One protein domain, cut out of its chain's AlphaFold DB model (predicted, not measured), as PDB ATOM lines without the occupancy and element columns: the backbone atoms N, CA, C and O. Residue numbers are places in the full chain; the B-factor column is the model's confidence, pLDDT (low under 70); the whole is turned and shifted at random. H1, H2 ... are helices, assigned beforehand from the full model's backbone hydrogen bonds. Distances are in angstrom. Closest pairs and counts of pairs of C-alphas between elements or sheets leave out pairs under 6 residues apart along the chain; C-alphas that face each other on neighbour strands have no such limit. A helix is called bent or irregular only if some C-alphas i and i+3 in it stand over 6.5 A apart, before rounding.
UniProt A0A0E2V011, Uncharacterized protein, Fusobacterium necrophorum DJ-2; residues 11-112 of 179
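AT A GLANCE: This is residues 11 to 112 of the 179 residues of an uncharacterized protein of Fusobacterium necrophorum DJ-2 (UniProt A0A0E2V011). Two long helices, H2 and H4, run the same way side by side but shifted along their length, and the two shorter helices, H1 and H3, pack over one side of this pair, H1 on H2 and H3 on H4. The last part of H4, residues 105 to 112, sticks out as an arm and adds to the length of the whole, while a stretch with no named element, residues 11 to 28, loops before H1 on the side of H2 away from H4. The printed part has 102 residues with four named helices, in the order H1, H2, H3, H4, and no named strand; the class is all helix. The whole is compact, with a radius of gyration of the C-alphas of 14.6 A, and spans 55 by 27 by 20 A.

HOW THE PARTS SIT: H4, residues 89 to 112, is the longest helix; it has a kink of 40 degrees near residue 96 and is irregular, with C-alphas 94 and 97 standing 7.2 A apart. With residues 89 to 96 alone it touches residues 53 to 63 of H2, residues 44 to 65, at a shallow tilt of 19 degrees, the same way; the closest C-alphas, of Leu 60 and Val 93, are 5.1 A apart. With residues 89 to 100 alone H4 touches H3, residues 71 to 85, at a steep tilt of 49 degrees, opposite ways; the closest C-alphas, of Leu 81 and Gln 92, are 5.5 A apart. H2 and H3 are close but not clearly touching, with the closest C-alphas, of Ala 64 and Leu 74, 6.6 A apart. H1, residues 29 to 38, touches residues 50 to 54 of H2 at a steep tilt of 47 degrees, opposite ways; the closest C-alphas, of Phe 36 and Val 50, are 6.0 A apart. H1 is apart from H3 and from H4. In H1, H2 and H3 every O i to N i+4 pair is within hydrogen-bond range; in H4 18 of 20 are.

IN THESE COORDINATES: H4 measures 34.0 A from first to last C-alpha and ends with C-alpha 112 at (221.249, 263.277, 254.426). H2 measures 31.7 A and begins with C-alpha 44 at (196.168, 221.390, 276.369). H3 measures 20.8 A. H1 measures 14.1 A and begins with C-alpha 29 at (196.755, 242.145, 282.484).

THE WHOLE: The two C-alphas farthest apart, of Gly 43 and Glu 112, are 55.3 A apart. Without residues 105 to 112, which stand free, the body spans 43 by 27 by 20 A. The printed part has no cut, and the links H1 to H2, H2 to H3 and H3 to H4 are tight. The mean pLDDT of the printed part is 87.5, and residues 11 to 20 are under 70.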
ATOM      1  N   MET A  11     197.376 252.807 274.855       47.78
ATOM      2  CA  MET A  11     197.756 252.708 276.271       47.78
ATOM      3  C   MET A  11     198.090 251.278 276.718       47.78
ATOM      4  O   MET A  11     198.920 251.113 277.605       47.78
ATOM      5  N   SER A  12     197.496 250.259 276.094       49.03
ATOM      6  CA  SER A  12     197.745 248.842 276.411       49.03
ATOM      7  C   SER A  12     199.080 248.310 275.880       49.03
ATOM      8  O   SER A  12     199.627 247.343 276.405       49.03
ATOM      9  N   ILE A  13     199.611 248.940 274.829       53.38
ATOM     10  CA  ILE A  13     200.815 248.494 274.107       53.38
ATOM     11  C   ILE A  13     202.028 249.382 274.426       53.38
ATOM     12  O   ILE A  13     203.144 249.083 274.003       53.38
ATOM     13  N   ALA A  14     201.824 250.459 275.193       56.53
ATOM     14  CA  ALA A  14     202.889 251.351 275.618       56.53
ATOM     15  C   ALA A  14     204.062 250.547 276.199       56.53
ATOM     16  O   ALA A  14     203.876 249.682 277.064       56.53
ATOM     17  N   LEU A  15     205.271 250.847 275.718       56.03
ATOM     18  CA  LEU A  15     206.511 250.345 276.293       56.03
ATOM     19  C   LEU A  15     206.566 250.853 277.733       56.03
ATOM     20  O   LEU A  15     206.898 252.016 278.004       56.03
ATOM     21  N   HIS A  16     206.173 250.000 278.674       57.75
ATOM     22  CA  HIS A  16     206.341 250.304 280.084       57.75
ATOM     23  C   HIS A  16     207.856 250.465 280.300       57.75
ATOM     24  O   HIS A  16     208.658 249.762 279.693       57.75
ATOM     25  N   GLY A  17     208.279 251.489 281.041       51.41
ATOM     26  CA  GLY A  17     209.707 251.742 281.237       51.41
ATOM     27  C   GLY A  17     210.319 250.596 282.037       51.41
ATOM     28  O   GLY A  17     210.099 250.526 283.244       51.41
ATOM     29  N   PHE A  18     211.044 249.692 281.381       56.94
ATOM     30  CA  PHE A  18     211.684 248.561 282.047       56.94
ATOM     31  C   PHE A  18     213.116 248.899 282.444       56.94
ATOM     32  O   PHE A  18     213.860 249.515 281.691       56.94
ATOM     33  N   ALA A  19     213.491 248.486 283.654       55.03
ATOM     34  CA  ALA A  19     214.842 248.588 284.202       55.03
ATOM     35  C   ALA A  19     215.557 247.218 284.173       55.03
ATOM     36  O   ALA A  19     216.305 246.883 285.090       55.03
ATOM     37  N   GLY A  20     215.261 246.385 283.166       64.88
ATOM     38  CA  GLY A  20     215.770 245.019 283.035       64.88
ATOM     39  C   GLY A  20     215.013 244.189 281.986       64.88
ATOM     40  O   GLY A  20     214.038 244.680 281.417       64.88
ATOM     41  N   PRO A  21     215.447 242.939 281.731       72.56
ATOM     42  CA  PRO A  21     214.807 242.059 280.759       72.56
ATOM     43  C   PRO A  21     213.364 241.756 281.167       72.56
ATOM     44  O   PRO A  21     213.093 241.308 282.282       72.56
ATOM     45  N   PHE A  22     212.449 241.985 280.234       80.88
ATOM     46  CA  PHE A  22     211.028 241.715 280.355       80.88
ATOM     47  C   PHE A  22     210.780 240.206 280.441       80.88
ATOM     48  O   PHE A  22     211.362 239.416 279.689       80.88
ATOM     49  N   THR A  23     209.887 239.790 281.335       85.44
ATOM     50  CA  THR A  23     209.499 238.389 281.531       85.44
ATOM     51  C   THR A  23     207.987 238.208 281.439       85.44
ATOM     52  O   THR A  23     207.220 239.165 281.432       85.44
ATOM     53  N   VAL A  24     207.516 236.956 281.410       80.56
ATOM     54  CA  VAL A  24     206.072 236.648 281.367       80.56
ATOM     55  C   VAL A  24     205.309 237.257 282.556       80.56
ATOM     56  O   VAL A  24     204.133 237.584 282.428       80.56
ATOM     57  N   LYS A  25     205.969 237.453 283.706       83.62
ATOM     58  CA  LYS A  25     205.357 238.075 284.894       83.62
ATOM     59  C   LYS A  25     205.087 239.568 284.718       83.62
ATOM     60  O   LYS A  25     204.276 240.115 285.459       83.62
ATOM     61  N   ASP A  26     205.755 240.192 283.755       85.62
ATOM     62  CA  ASP A  26     205.678 241.624 283.485       85.62
ATOM     63  C   ASP A  26     204.602 241.955 282.437       85.62
ATOM     64  O   ASP A  26     204.358 243.128 282.154       85.62
ATOM     65  N   ILE A  27     203.924 240.940 281.876       86.94
ATOM     66  CA  ILE A  27     202.852 241.120 280.888       86.94
ATOM     67  C   ILE A  27     201.677 241.885 281.518       86.94
ATOM     68  O   ILE A  27     201.091 241.415 282.500       86.94
ATOM     69  N   PRO A  28     201.273 243.032 280.941       88.56
ATOM     70  CA  PRO A  28     200.089 243.752 281.386       88.56
ATOM     71  C   PRO A  28     198.824 242.882 281.331       88.56
ATOM     72  O   PRO A  28     198.603 242.112 280.396       88.56
ATOM     73  N   ARG A  29     197.955 243.001 282.343       88.31
ATOM     74  CA  ARG A  29     196.755 242.145 282.484       88.31
ATOM     75  C   ARG A  29     195.760 242.274 281.332       88.31
ATOM     76  O   ARG A  29     194.961 241.369 281.100       88.31
ATOM     77  N   ASP A  30     195.717 243.427 280.687       86.50
ATOM     78  CA  ASP A  30     194.919 243.677 279.493       86.50
ATOM     79  C   ASP A  30     195.488 242.939 278.280       86.50
ATOM     80  O   ASP A  30     194.723 242.238 277.622       86.50
ATOM     81  N   VAL A  31     196.807 242.978 278.067       87.81
ATOM     82  CA  VAL A  31     197.489 242.177 277.035       87.81
ATOM     83  C   VAL A  31     197.294 240.681 277.287       87.81
ATOM     84  O   VAL A  31     196.914 239.943 276.381       87.81
ATOM     85  N   GLU A  32     197.473 240.217 278.527       90.19
ATOM     86  CA  GLU A  32     197.242 238.810 278.880       90.19
ATOM     87  C   GLU A  32     195.796 238.380 278.583       90.19
ATOM     88  O   GLU A  32     195.552 237.295 278.044       90.19
ATOM     89  N   ARG A  33     194.824 239.245 278.891       90.56
ATOM     90  CA  ARG A  33     193.409 239.006 278.590       90.56
ATOM     91  C   ARG A  33     193.143 238.980 277.089       90.56
ATOM     92  O   ARG A  33     192.359 238.150 276.635       90.56
ATOM     93  N   GLU A  34     193.762 239.877 276.332       88.62
ATOM     94  CA  GLU A  34     193.634 239.941 274.879       88.62
ATOM     95  C   GLU A  34     194.170 238.661 274.227       88.62
ATOM     96  O   GLU A  34     193.464 238.032 273.437       88.62
ATOM     97  N   ILE A  35     195.354 238.207 274.654       90.31
ATOM     98  CA  ILE A  35     195.948 236.931 274.239       90.31
ATOM     99  C   ILE A  35     194.997 235.776 274.556       90.31
ATOM    100  O   ILE A  35     194.679 234.975 273.680       90.31
ATOM    101  N   PHE A  36     194.494 235.693 275.790       90.38
ATOM    102  CA  PHE A  36     193.599 234.607 276.191       90.38
ATOM    103  C   PHE A  36     192.303 234.565 275.369       90.38
ATOM    104  O   PHE A  36     191.812 233.480 275.044       90.38
ATOM    105  N   ASN A  37     191.747 235.733 275.044       89.06
ATOM    106  CA  ASN A  37     190.513 235.860 274.271       89.06
ATOM    107  C   ASN A  37     190.711 235.599 272.772       89.06
ATOM    108  O   ASN A  37     189.742 235.261 272.096       89.06
ATOM    109  N   HIS A  38     191.934 235.748 272.253       88.06
ATOM    110  CA  HIS A  38     192.246 235.481 270.850       88.06
ATOM    111  C   HIS A  38     192.100 233.995 270.492       88.06
ATOM    112  O   HIS A  38     191.570 233.656 269.435       88.06
ATOM    113  N   PHE A  39     192.536 233.106 271.385       88.94
ATOM    114  CA  PHE A  39     192.504 231.665 271.146       88.94
ATOM    115  C   PHE A  39     191.179 231.054 271.608       88.94
ATOM    116  O   PHE A  39     190.849 231.044 272.800       88.94
ATOM    117  N   SER A  40     190.426 230.508 270.653       83.50
ATOM    118  CA  SER A  40     189.202 229.740 270.909       83.50
ATOM    119  C   SER A  40     189.512 228.269 271.223       83.50
ATOM    120  O   SER A  40     190.584 227.771 270.902       83.50
ATOM    121  N   GLY A  41     188.588 227.556 271.875       86.19
ATOM    122  CA  GLY A  41     188.749 226.130 272.195       86.19
ATOM    123  C   GLY A  41     189.049 225.846 273.670       86.19
ATOM    124  O   GLY A  41     188.829 226.678 274.550       86.19
ATOM    125  N   SER A  42     189.505 224.629 273.974       85.31
ATOM    126  CA  SER A  42     189.782 224.192 275.349       85.31
ATOM    127  C   SER A  42     190.870 223.116 275.394       85.31
ATOM    128  O   SER A  42     191.237 222.542 274.374       85.31
ATOM    129  N   GLY A  43     191.398 222.834 276.587       91.56
ATOM    130  CA  GLY A  43     192.370 221.757 276.781       91.56
ATOM    131  C   GLY A  43     193.831 222.188 276.629       91.56
ATOM    132  O   GLY A  43     194.188 223.339 276.869       91.56
ATOM    133  N   LYS A  44     194.705 221.216 276.343       92.81
ATOM    134  CA  LYS A  44     196.168 221.390 276.369       92.81
ATOM    135  C   LYS A  44     196.682 222.270 275.227       92.81
ATOM    136  O   LYS A  44     197.560 223.082 275.474       92.81
ATOM    137  N   GLU A  45     196.124 222.117 274.032       91.25
ATOM    138  CA  GLU A  45     196.543 222.841 272.827       91.25
ATOM    139  C   GLU A  45     196.347 224.349 272.983       91.25
ATOM    140  O   GLU A  45     197.325 225.087 272.973       91.25
ATOM    141  N   ARG A  46     195.132 224.789 273.338       92.81
ATOM    142  CA  ARG A  46     194.854 226.201 273.641       92.81
ATOM    143  C   ARG A  46     195.773 226.781 274.719       92.81
ATOM    144  O   ARG A  46     196.161 227.942 274.644       92.81
ATOM    145  N   ARG A  47     196.105 226.002 275.759       92.88
ATOM    146  CA  ARG A  47     197.044 226.467 276.796       92.88
ATOM    147  C   ARG A  47     198.435 226.709 276.221       92.88
ATOM    148  O   ARG A  47     199.044 227.702 276.586       92.88
ATOM    149  N   GLN A  48     198.907 225.836 275.332       93.88
ATOM    150  CA  GLN A  48     200.196 226.020 274.672       93.88
ATOM    151  C   GLN A  48     200.186 227.259 273.774       93.88
ATOM    152  O   GLN A  48     201.079 228.083 273.890       93.88
ATOM    153  N   GLU A  49     199.145 227.447 272.960       93.38
ATOM    154  CA  GLU A  49     199.027 228.615 272.074       93.38
ATOM    155  C   GLU A  49     199.037 229.946 272.842       93.38
ATOM    156  O   GLU A  49     199.690 230.909 272.437       93.38
ATOM    157  N   VAL A  50     198.344 229.995 273.987       93.56
ATOM    158  CA  VAL A  50     198.332 231.166 274.873       93.56
ATOM    159  C   VAL A  50     199.723 231.445 275.445       93.56
ATOM    160  O   VAL A  50     200.149 232.601 275.454       93.56
ATOM    161  N   GLU A  51     200.437 230.422 275.915       94.44
ATOM    162  CA  GLU A  51     201.791 230.598 276.454       94.44
ATOM    163  C   GLU A  51     202.799 230.978 275.354       94.44
ATOM    164  O   GLU A  51     203.575 231.913 275.543       94.44
ATOM    165  N   ASP A  52     202.710 230.386 274.161       94.12
ATOM    166  CA  ASP A  52     203.549 230.747 273.011       94.12
ATOM    167  C   ASP A  52     203.355 232.219 272.601       94.12
ATOM    168  O   ASP A  52     204.312 232.916 272.239       94.12
ATOM    169  N   ALA A  53     202.114 232.714 272.661       93.38
ATOM    170  CA  ALA A  53     201.792 234.110 272.384       93.38
ATOM    171  C   ALA A  53     202.322 235.061 273.471       93.38
ATOM    172  O   ALA A  53     202.842 236.128 273.139       93.38
ATOM    173  N   LYS A  54     202.251 234.670 274.750       94.25
ATOM    174  CA  LYS A  54     202.856 235.418 275.863       94.25
ATOM    175  C   LYS A  54     204.368 235.518 275.713       94.25
ATOM    176  O   LYS A  54     204.925 236.608 275.814       94.25
ATOM    177  N   GLU A  55     205.036 234.407 275.421       95.19
ATOM    178  CA  GLU A  55     206.477 234.399 275.178       95.19
ATOM    179  C   GLU A  55     206.859 235.251 273.965       95.19
ATOM    180  O   GLU A  55     207.871 235.950 273.991       95.19
ATOM    181  N   ALA A  56     206.054 235.229 272.899       95.19
ATOM    182  CA  ALA A  56     206.277 236.098 271.751       95.19
ATOM    183  C   ALA A  56     206.151 237.580 272.133       95.19
ATOM    184  O   ALA A  56     207.030 238.365 271.794       95.19
ATOM    185  N   TYR A  57     205.128 237.964 272.896       92.75
ATOM    186  CA  TYR A  57     205.010 239.334 273.395       92.75
ATOM    187  C   TYR A  57     206.239 239.749 274.222       92.75
ATOM    188  O   TYR A  57     206.821 240.800 273.971       92.75
ATOM    189  N   VAL A  58     206.706 238.888 275.132       93.25
ATOM    190  CA  VAL A  58     207.928 239.120 275.920       93.25
ATOM    191  C   VAL A  58     209.151 239.328 275.020       93.25
ATOM    192  O   VAL A  58     209.917 240.270 275.222       93.25
ATOM    193  N   ARG A  59     209.334 238.487 273.994       94.44
ATOM    194  CA  ARG A  59     210.435 238.645 273.028       94.44
ATOM    195  C   ARG A  59     210.349 239.962 272.263       94.44
ATOM    196  O   ARG A  59     211.390 240.555 272.006       94.44
ATOM    197  N   LEU A  60     209.147 240.423 271.912       93.50
ATOM    198  CA  LEU A  60     208.954 241.717 271.251       93.50
ATOM    199  C   LEU A  60     209.408 242.867 272.153       93.50
ATOM    200  O   LEU A  60     210.160 243.727 271.706       93.50
ATOM    201  N   GLN A  61     208.987 242.852 273.423       90.81
ATOM    202  CA  GLN A  61     209.368 243.873 274.402       90.81
ATOM    203  C   GLN A  61     210.882 243.894 274.630       90.81
ATOM    204  O   GLN A  61     211.483 244.963 274.619       90.81
ATOM    205  N   ASN A  62     211.513 242.723 274.753       91.44
ATOM    206  CA  ASN A  62     212.967 242.631 274.906       91.44
ATOM    207  C   ASN A  62     213.720 243.116 273.666       91.44
ATOM    208  O   ASN A  62     214.663 243.881 273.801       91.44
ATOM    209  N   LYS A  63     213.271 242.764 272.455       92.88
ATOM    210  CA  LYS A  63     213.863 243.298 271.220       92.88
ATOM    211  C   LYS A  63     213.772 244.821 271.136       92.88
ATOM    212  O   LYS A  63     214.721 245.460 270.702       92.88
ATOM    213  N   ALA A  64     212.637 245.391 271.536       90.69
ATOM    214  CA  ALA A  64     212.475 246.838 271.590       90.69
ATOM    215  C   ALA A  64     213.407 247.467 272.632       90.69
ATOM    216  O   ALA A  64     214.090 248.439 272.322       90.69
ATOM    217  N   TYR A  65     213.487 246.880 273.828       86.38
ATOM    218  CA  TYR A  65     214.380 247.324 274.898       86.38
ATOM    219  C   TYR A  65     215.866 247.268 274.508       86.38
ATOM    220  O   TYR A  65     216.608 248.198 274.807       86.38
ATOM    221  N   ASP A  66     216.285 246.211 273.812       90.12
ATOM    222  CA  ASP A  66     217.670 246.011 273.369       90.12
ATOM    223  C   ASP A  66     218.027 246.827 272.114       90.12
ATOM    224  O   ASP A  66     219.182 246.836 271.681       90.12
ATOM    225  N   SER A  67     217.049 247.493 271.496       89.31
ATOM    226  CA  SER A  67     217.298 248.318 270.319       89.31
ATOM    227  C   SER A  67     217.916 249.670 270.691       89.31
ATOM    228  O   SER A  67     217.702 250.221 271.765       89.31
ATOM    229  N   ASP A  68     218.663 250.236 269.752       91.12
ATOM    230  CA  ASP A  68     219.250 251.578 269.808       91.12
ATOM    231  C   ASP A  68     218.273 252.685 269.362       91.12
ATOM    232  O   ASP A  68     218.680 253.831 269.173       91.12
ATOM    233  N   ILE A  69     216.994 252.354 269.160       91.06
ATOM    234  CA  ILE A  69     215.976 253.292 268.683       91.06
ATOM    235  C   ILE A  69     215.400 254.088 269.868       91.06
ATOM    236  O   ILE A  69     215.116 253.501 270.915       91.06
ATOM    237  N   PRO A  70     215.175 255.409 269.726       89.12
ATOM    238  CA  PRO A  70     214.484 256.201 270.741       89.12
ATOM    239  C   PRO A  70     213.121 255.608 271.112       89.12
ATOM    240  O   PRO A  70     212.393 255.090 270.262       89.12
ATOM    241  N   LYS A  71     212.749 255.711 272.390       85.00
ATOM    242  CA  LYS A  71     211.536 255.079 272.924       85.00
ATOM    243  C   LYS A  71     210.278 255.501 272.161       85.00
ATOM    244  O   LYS A  71     209.446 254.661 271.832       85.00
ATOM    245  N   GLU A  72     210.148 256.790 271.879       84.12
ATOM    246  CA  GLU A  72     208.990 257.368 271.200       84.12
ATOM    247  C   GLU A  72     208.820 256.780 269.789       84.12
ATOM    248  O   GLU A  72     207.702 256.513 269.348       84.12
ATOM    249  N   ASP A  73     209.929 256.505 269.105       87.69
ATOM    250  CA  ASP A  73     209.924 255.914 267.769       87.69
ATOM    251  C   ASP A  73     209.660 254.403 267.806       87.69
ATOM    252  O   ASP A  73     208.962 253.866 266.940       87.69
ATOM    253  N   LEU A  74     210.132 253.713 268.848       89.88
ATOM    254  CA  LEU A  74     209.784 252.311 269.085       89.88
ATOM    255  C   LEU A  74     208.291 252.115 269.327       89.88
ATOM    256  O   LEU A  74     207.715 251.154 268.815       89.88
ATOM    257  N   GLU A  75     207.646 253.019 270.063       85.75
ATOM    258  CA  GLU A  75     206.197 252.966 270.271       85.75
ATOM    259  C   GLU A  75     205.450 253.027 268.931       85.75
ATOM    260  O   GLU A  75     204.514 252.256 268.712       85.75
ATOM    261  N   ILE A  76     205.910 253.855 267.986       86.88
ATOM    262  CA  ILE A  76     205.338 253.932 266.634       86.88
ATOM    263  C   ILE A  76     205.510 252.603 265.884       86.88
ATOM    264  O   ILE A  76     204.558 252.126 265.257       86.88
ATOM    265  N   ILE A  77     206.698 251.993 265.952       90.69
ATOM    266  CA  ILE A  77     206.987 250.700 265.310       90.69
ATOM    267  C   ILE A  77     206.069 249.606 265.868       90.69
ATOM    268  O   ILE A  77     205.406 248.902 265.103       90.69
ATOM    269  N   ILE A  78     205.970 249.491 267.194       89.69
ATOM    270  CA  ILE A  78     205.144 248.470 267.849       89.69
ATOM    271  C   ILE A  78     203.660 248.684 267.527       89.69
ATOM    272  O   ILE A  78     202.953 247.731 267.196       89.69
ATOM    273  N   VAL A  79     203.183 249.929 267.555       87.06
ATOM    274  CA  VAL A  79     201.810 250.267 267.163       87.06
ATOM    275  C   VAL A  79     201.522 249.833 265.730       87.06
ATOM    276  O   VAL A  79     200.465 249.256 265.472       87.06
ATOM    277  N   ARG A  80     202.439 250.080 264.788       90.06
ATOM    278  CA  ARG A  80     202.260 249.668 263.391       90.06
ATOM    279  C   ARG A  80     202.232 248.147 263.259       90.06
ATOM    280  O   ARG A  80     201.342 247.616 262.596       90.06
ATOM    281  N   LEU A  81     203.153 247.443 263.917       93.62
ATOM    282  CA  LEU A  81     203.168 245.978 263.951       93.62
ATOM    283  C   LEU A  81     201.844 245.424 264.489       93.62
ATOM    284  O   LEU A  81     201.271 244.512 263.894       93.62
ATOM    285  N   HIS A  82     201.311 246.010 265.559       89.38
ATOM    286  CA  HIS A  82     200.017 245.617 266.104       89.38
ATOM    287  C   HIS A  82     198.847 245.966 265.167       89.38
ATOM    288  O   HIS A  82     197.922 245.175 265.026       89.38
ATOM    289  N   GLN A  83     198.879 247.095 264.453       89.88
ATOM    290  CA  GLN A  83     197.864 247.413 263.437       89.88
ATOM    291  C   GLN A  83     197.849 246.406 262.277       89.88
ATOM    292  O   GLN A  83     196.781 246.109 261.744       89.88
ATOM    293  N   MET A  84     199.014 245.881 261.886       91.69
ATOM    294  CA  MET A  84     199.135 244.914 260.789       91.69
ATOM    295  C   MET A  84     198.799 243.485 261.214       91.69
ATOM    296  O   MET A  84     198.174 242.745 260.454       91.69
ATOM    297  N   TYR A  85     199.224 243.086 262.413       92.88
ATOM    298  CA  TYR A  85     199.186 241.690 262.849       92.88
ATOM    299  C   TYR A  85     198.243 241.433 264.032       92.88
ATOM    300  O   TYR A  85     198.083 240.282 264.438       92.88
ATOM    301  N   GLY A  86     197.590 242.462 264.577       88.06
ATOM    302  CA  GLY A  86     196.702 242.350 265.736       88.06
ATOM    303  C   GLY A  86     197.410 241.684 266.910       88.06
ATOM    304  O   GLY A  86     198.574 241.951 267.169       88.06
ATOM    305  N   THR A  87     196.758 240.739 267.576       85.38
ATOM    306  CA  THR A  87     197.332 239.934 268.673       85.38
ATOM    307  C   THR A  87     198.295 238.832 268.227       85.38
ATOM    308  O   THR A  87     198.738 238.035 269.054       85.38
ATOM    309  N   ASN A  88     198.640 238.735 266.937       91.50
ATOM    310  CA  ASN A  88     199.606 237.747 266.461       91.50
ATOM    311  C   ASN A  88     201.042 238.192 266.782       91.50
ATOM    312  O   ASN A  88     201.807 238.613 265.910       91.50
ATOM    313  N   PHE A  89     201.415 238.093 268.058       92.94
ATOM    314  CA  PHE A  89     202.723 238.522 268.552       92.94
ATOM    315  C   PHE A  89     203.882 237.728 267.943       92.94
ATOM    316  O   PHE A  89     204.970 238.272 267.781       92.94
ATOM    317  N   GLN A  90     203.664 236.477 267.521       93.88
ATOM    318  CA  GLN A  90     204.679 235.713 266.791       93.88
ATOM    319  C   GLN A  90     205.052 236.393 265.467       93.88
ATOM    320  O   GLN A  90     206.237 236.525 265.155       93.88
ATOM    321  N   LYS A  91     204.053 236.867 264.708       96.19
ATOM    322  CA  LYS A  91     204.289 237.638 263.481       96.19
ATOM    323  C   LYS A  91     204.924 238.988 263.775       96.19
ATOM    324  O   LYS A  91     205.897 239.326 263.113       96.19
ATOM    325  N   GLN A  92     204.448 239.706 264.792       96.19
ATOM    326  CA  GLN A  92     205.044 240.991 265.170       96.19
ATOM    327  C   GLN A  92     206.542 240.865 265.501       96.19
ATOM    328  O   GLN A  92     207.343 241.625 264.973       96.19
ATOM    329  N   VAL A  93     206.944 239.872 266.305       96.00
ATOM    330  CA  VAL A  93     208.363 239.621 266.639       96.00
ATOM    331  C   VAL A  93     209.207 239.290 265.412       96.00
ATOM    332  O   VAL A  93     210.360 239.717 265.328       96.00
ATOM    333  N   GLY A  94     208.660 238.493 264.489       96.31
ATOM    334  CA  GLY A  94     209.357 238.101 263.263       96.31
ATOM    335  C   GLY A  94     209.567 239.258 262.285       96.31
ATOM    336  O   GLY A  94     210.480 239.210 261.466       96.31
ATOM    337  N   GLU A  95     208.743 240.296 262.389       97.44
ATOM    338  CA  GLU A  95     208.747 241.467 261.508       97.44
ATOM    339  C   GLU A  95     209.417 242.692 262.143       97.44
ATOM    340  O   GLU A  95     209.778 243.632 261.439       97.44
ATOM    341  N   PHE A  96     209.652 242.662 263.458       96.25
ATOM    342  CA  PHE A  96     210.231 243.770 264.213       96.25
ATOM    343  C   PHE A  96     211.562 244.269 263.639       96.25
ATOM    344  O   PHE A  96     211.699 245.459 263.375       96.25
ATOM    345  N   ASP A  97     212.515 243.368 263.380       95.62
ATOM    346  CA  ASP A  97     213.847 243.761 262.893       95.62
ATOM    347  C   ASP A  97     213.749 244.448 261.520       95.62
ATOM    348  O   ASP A  97     214.440 245.427 261.257       95.62
ATOM    349  N   ARG A  98     212.813 244.000 260.670       96.12
ATOM    350  CA  ARG A  98     212.557 244.613 259.363       96.12
ATOM    351  C   ARG A  98     211.989 246.025 259.503       96.12
ATOM    352  O   ARG A  98     212.413 246.911 258.765       96.12
ATOM    353  N   GLU A  99     211.035 246.243 260.407       94.75
ATOM    354  CA  GLU A  99     210.495 247.588 260.664       94.75
ATOM    355  C   GLU A  99     211.566 248.522 261.243       94.75
ATOM    356  O   GLU A  99     211.650 249.681 260.834       94.75
ATOM    357  N   VAL A 100     212.429 248.018 262.132       95.25
ATOM    358  CA  VAL A 100     213.574 248.775 262.662       95.25
ATOM    359  C   VAL A 100     214.543 249.158 261.544       95.25
ATOM    360  O   VAL A 100     214.915 250.327 261.437       95.25
ATOM    361  N   ASP A 101     214.910 248.223 260.667       95.44
ATOM    362  CA  ASP A 101     215.805 248.498 259.539       95.44
ATOM    363  C   ASP A 101     215.212 249.543 258.582       95.44
ATOM    364  O   ASP A 101     215.902 250.467 258.141       95.44
ATOM    365  N   GLN A 102     213.913 249.446 258.290       94.56
ATOM    366  CA  GLN A 102     213.209 250.428 257.464       94.56
ATOM    367  C   GLN A 102     213.173 251.815 258.110       94.56
ATOM    368  O   GLN A 102     213.361 252.820 257.416       94.56
ATOM    369  N   TYR A 103     212.948 251.879 259.425       93.56
ATOM    370  CA  TYR A 103     213.005 253.124 260.182       93.56
ATOM    371  C   TYR A 103     214.413 253.736 260.122       93.56
ATOM    372  O   TYR A 103     214.547 254.901 259.744       93.56
ATOM    373  N   LYS A 104     215.469 252.956 260.391       94.44
ATOM    374  CA  LYS A 104     216.861 253.440 260.339       94.44
ATOM    375  C   LYS A 104     217.227 253.975 258.960       94.44
ATOM    376  O   LYS A 104     217.837 255.038 258.844       94.44
ATOM    377  N   ASP A 105     216.821 253.278 257.901       96.38
ATOM    378  CA  ASP A 105     217.066 253.740 256.538       96.38
ATOM    379  C   ASP A 105     216.298 255.034 256.220       96.38
ATOM    380  O   ASP A 105     216.823 255.936 255.564       96.38
ATOM    381  N   MET A 106     215.067 255.172 256.721       94.94
ATOM    382  CA  MET A 106     214.305 256.413 256.605       94.94
ATOM    383  C   MET A 106     215.003 257.578 257.312       94.94
ATOM    384  O   MET A 106     215.177 258.620 256.676       94.94
ATOM    385  N   VAL A 107     215.417 257.405 258.571       94.25
ATOM    386  CA  VAL A 107     216.135 258.430 259.349       94.25
ATOM    387  C   VAL A 107     217.383 258.879 258.600       94.25
ATOM    388  O   VAL A 107     217.512 260.058 258.282       94.25
ATOM    389  N   ARG A 108     218.220 257.929 258.172       96.56
ATOM    390  CA  ARG A 108     219.440 258.205 257.403       96.56
ATOM    391  C   ARG A 108     219.173 259.033 256.143       96.56
ATOM    392  O   ARG A 108     219.913 259.964 255.834       96.56
ATOM    393  N   ARG A 109     218.116 258.711 255.386       96.81
ATOM    394  CA  ARG A 109     217.751 259.479 254.179       96.81
ATOM    395  C   ARG A 109     217.274 260.891 254.506       96.81
ATOM    396  O   ARG A 109     217.497 261.791 253.701       96.81
ATOM    397  N   VAL A 110     216.567 261.079 255.620       95.94
ATOM    398  CA  VAL A 110     216.101 262.402 256.054       95.94
ATOM    399  C   VAL A 110     217.285 263.250 256.505       95.94
ATOM    400  O   VAL A 110     217.423 264.372 256.029       95.94
ATOM    401  N   GLU A 111     218.175 262.699 257.329       95.62
ATOM    402  CA  GLU A 111     219.397 263.376 257.777       95.62
ATOM    403  C   GLU A 111     220.263 263.817 256.598       95.62
ATOM    404  O   GLU A 111     220.693 264.968 256.539       95.62
ATOM    405  N   GLU A 112     220.461 262.939 255.610       97.06
ATOM    406  CA  GLU A 112     221.249 263.277 254.426       97.06
ATOM    407  C   GLU A 112     220.605 264.399 253.604       97.06
ATOM    408  O   GLU A 112     221.296 265.317 253.163       97.06
TER     409      GLU A 112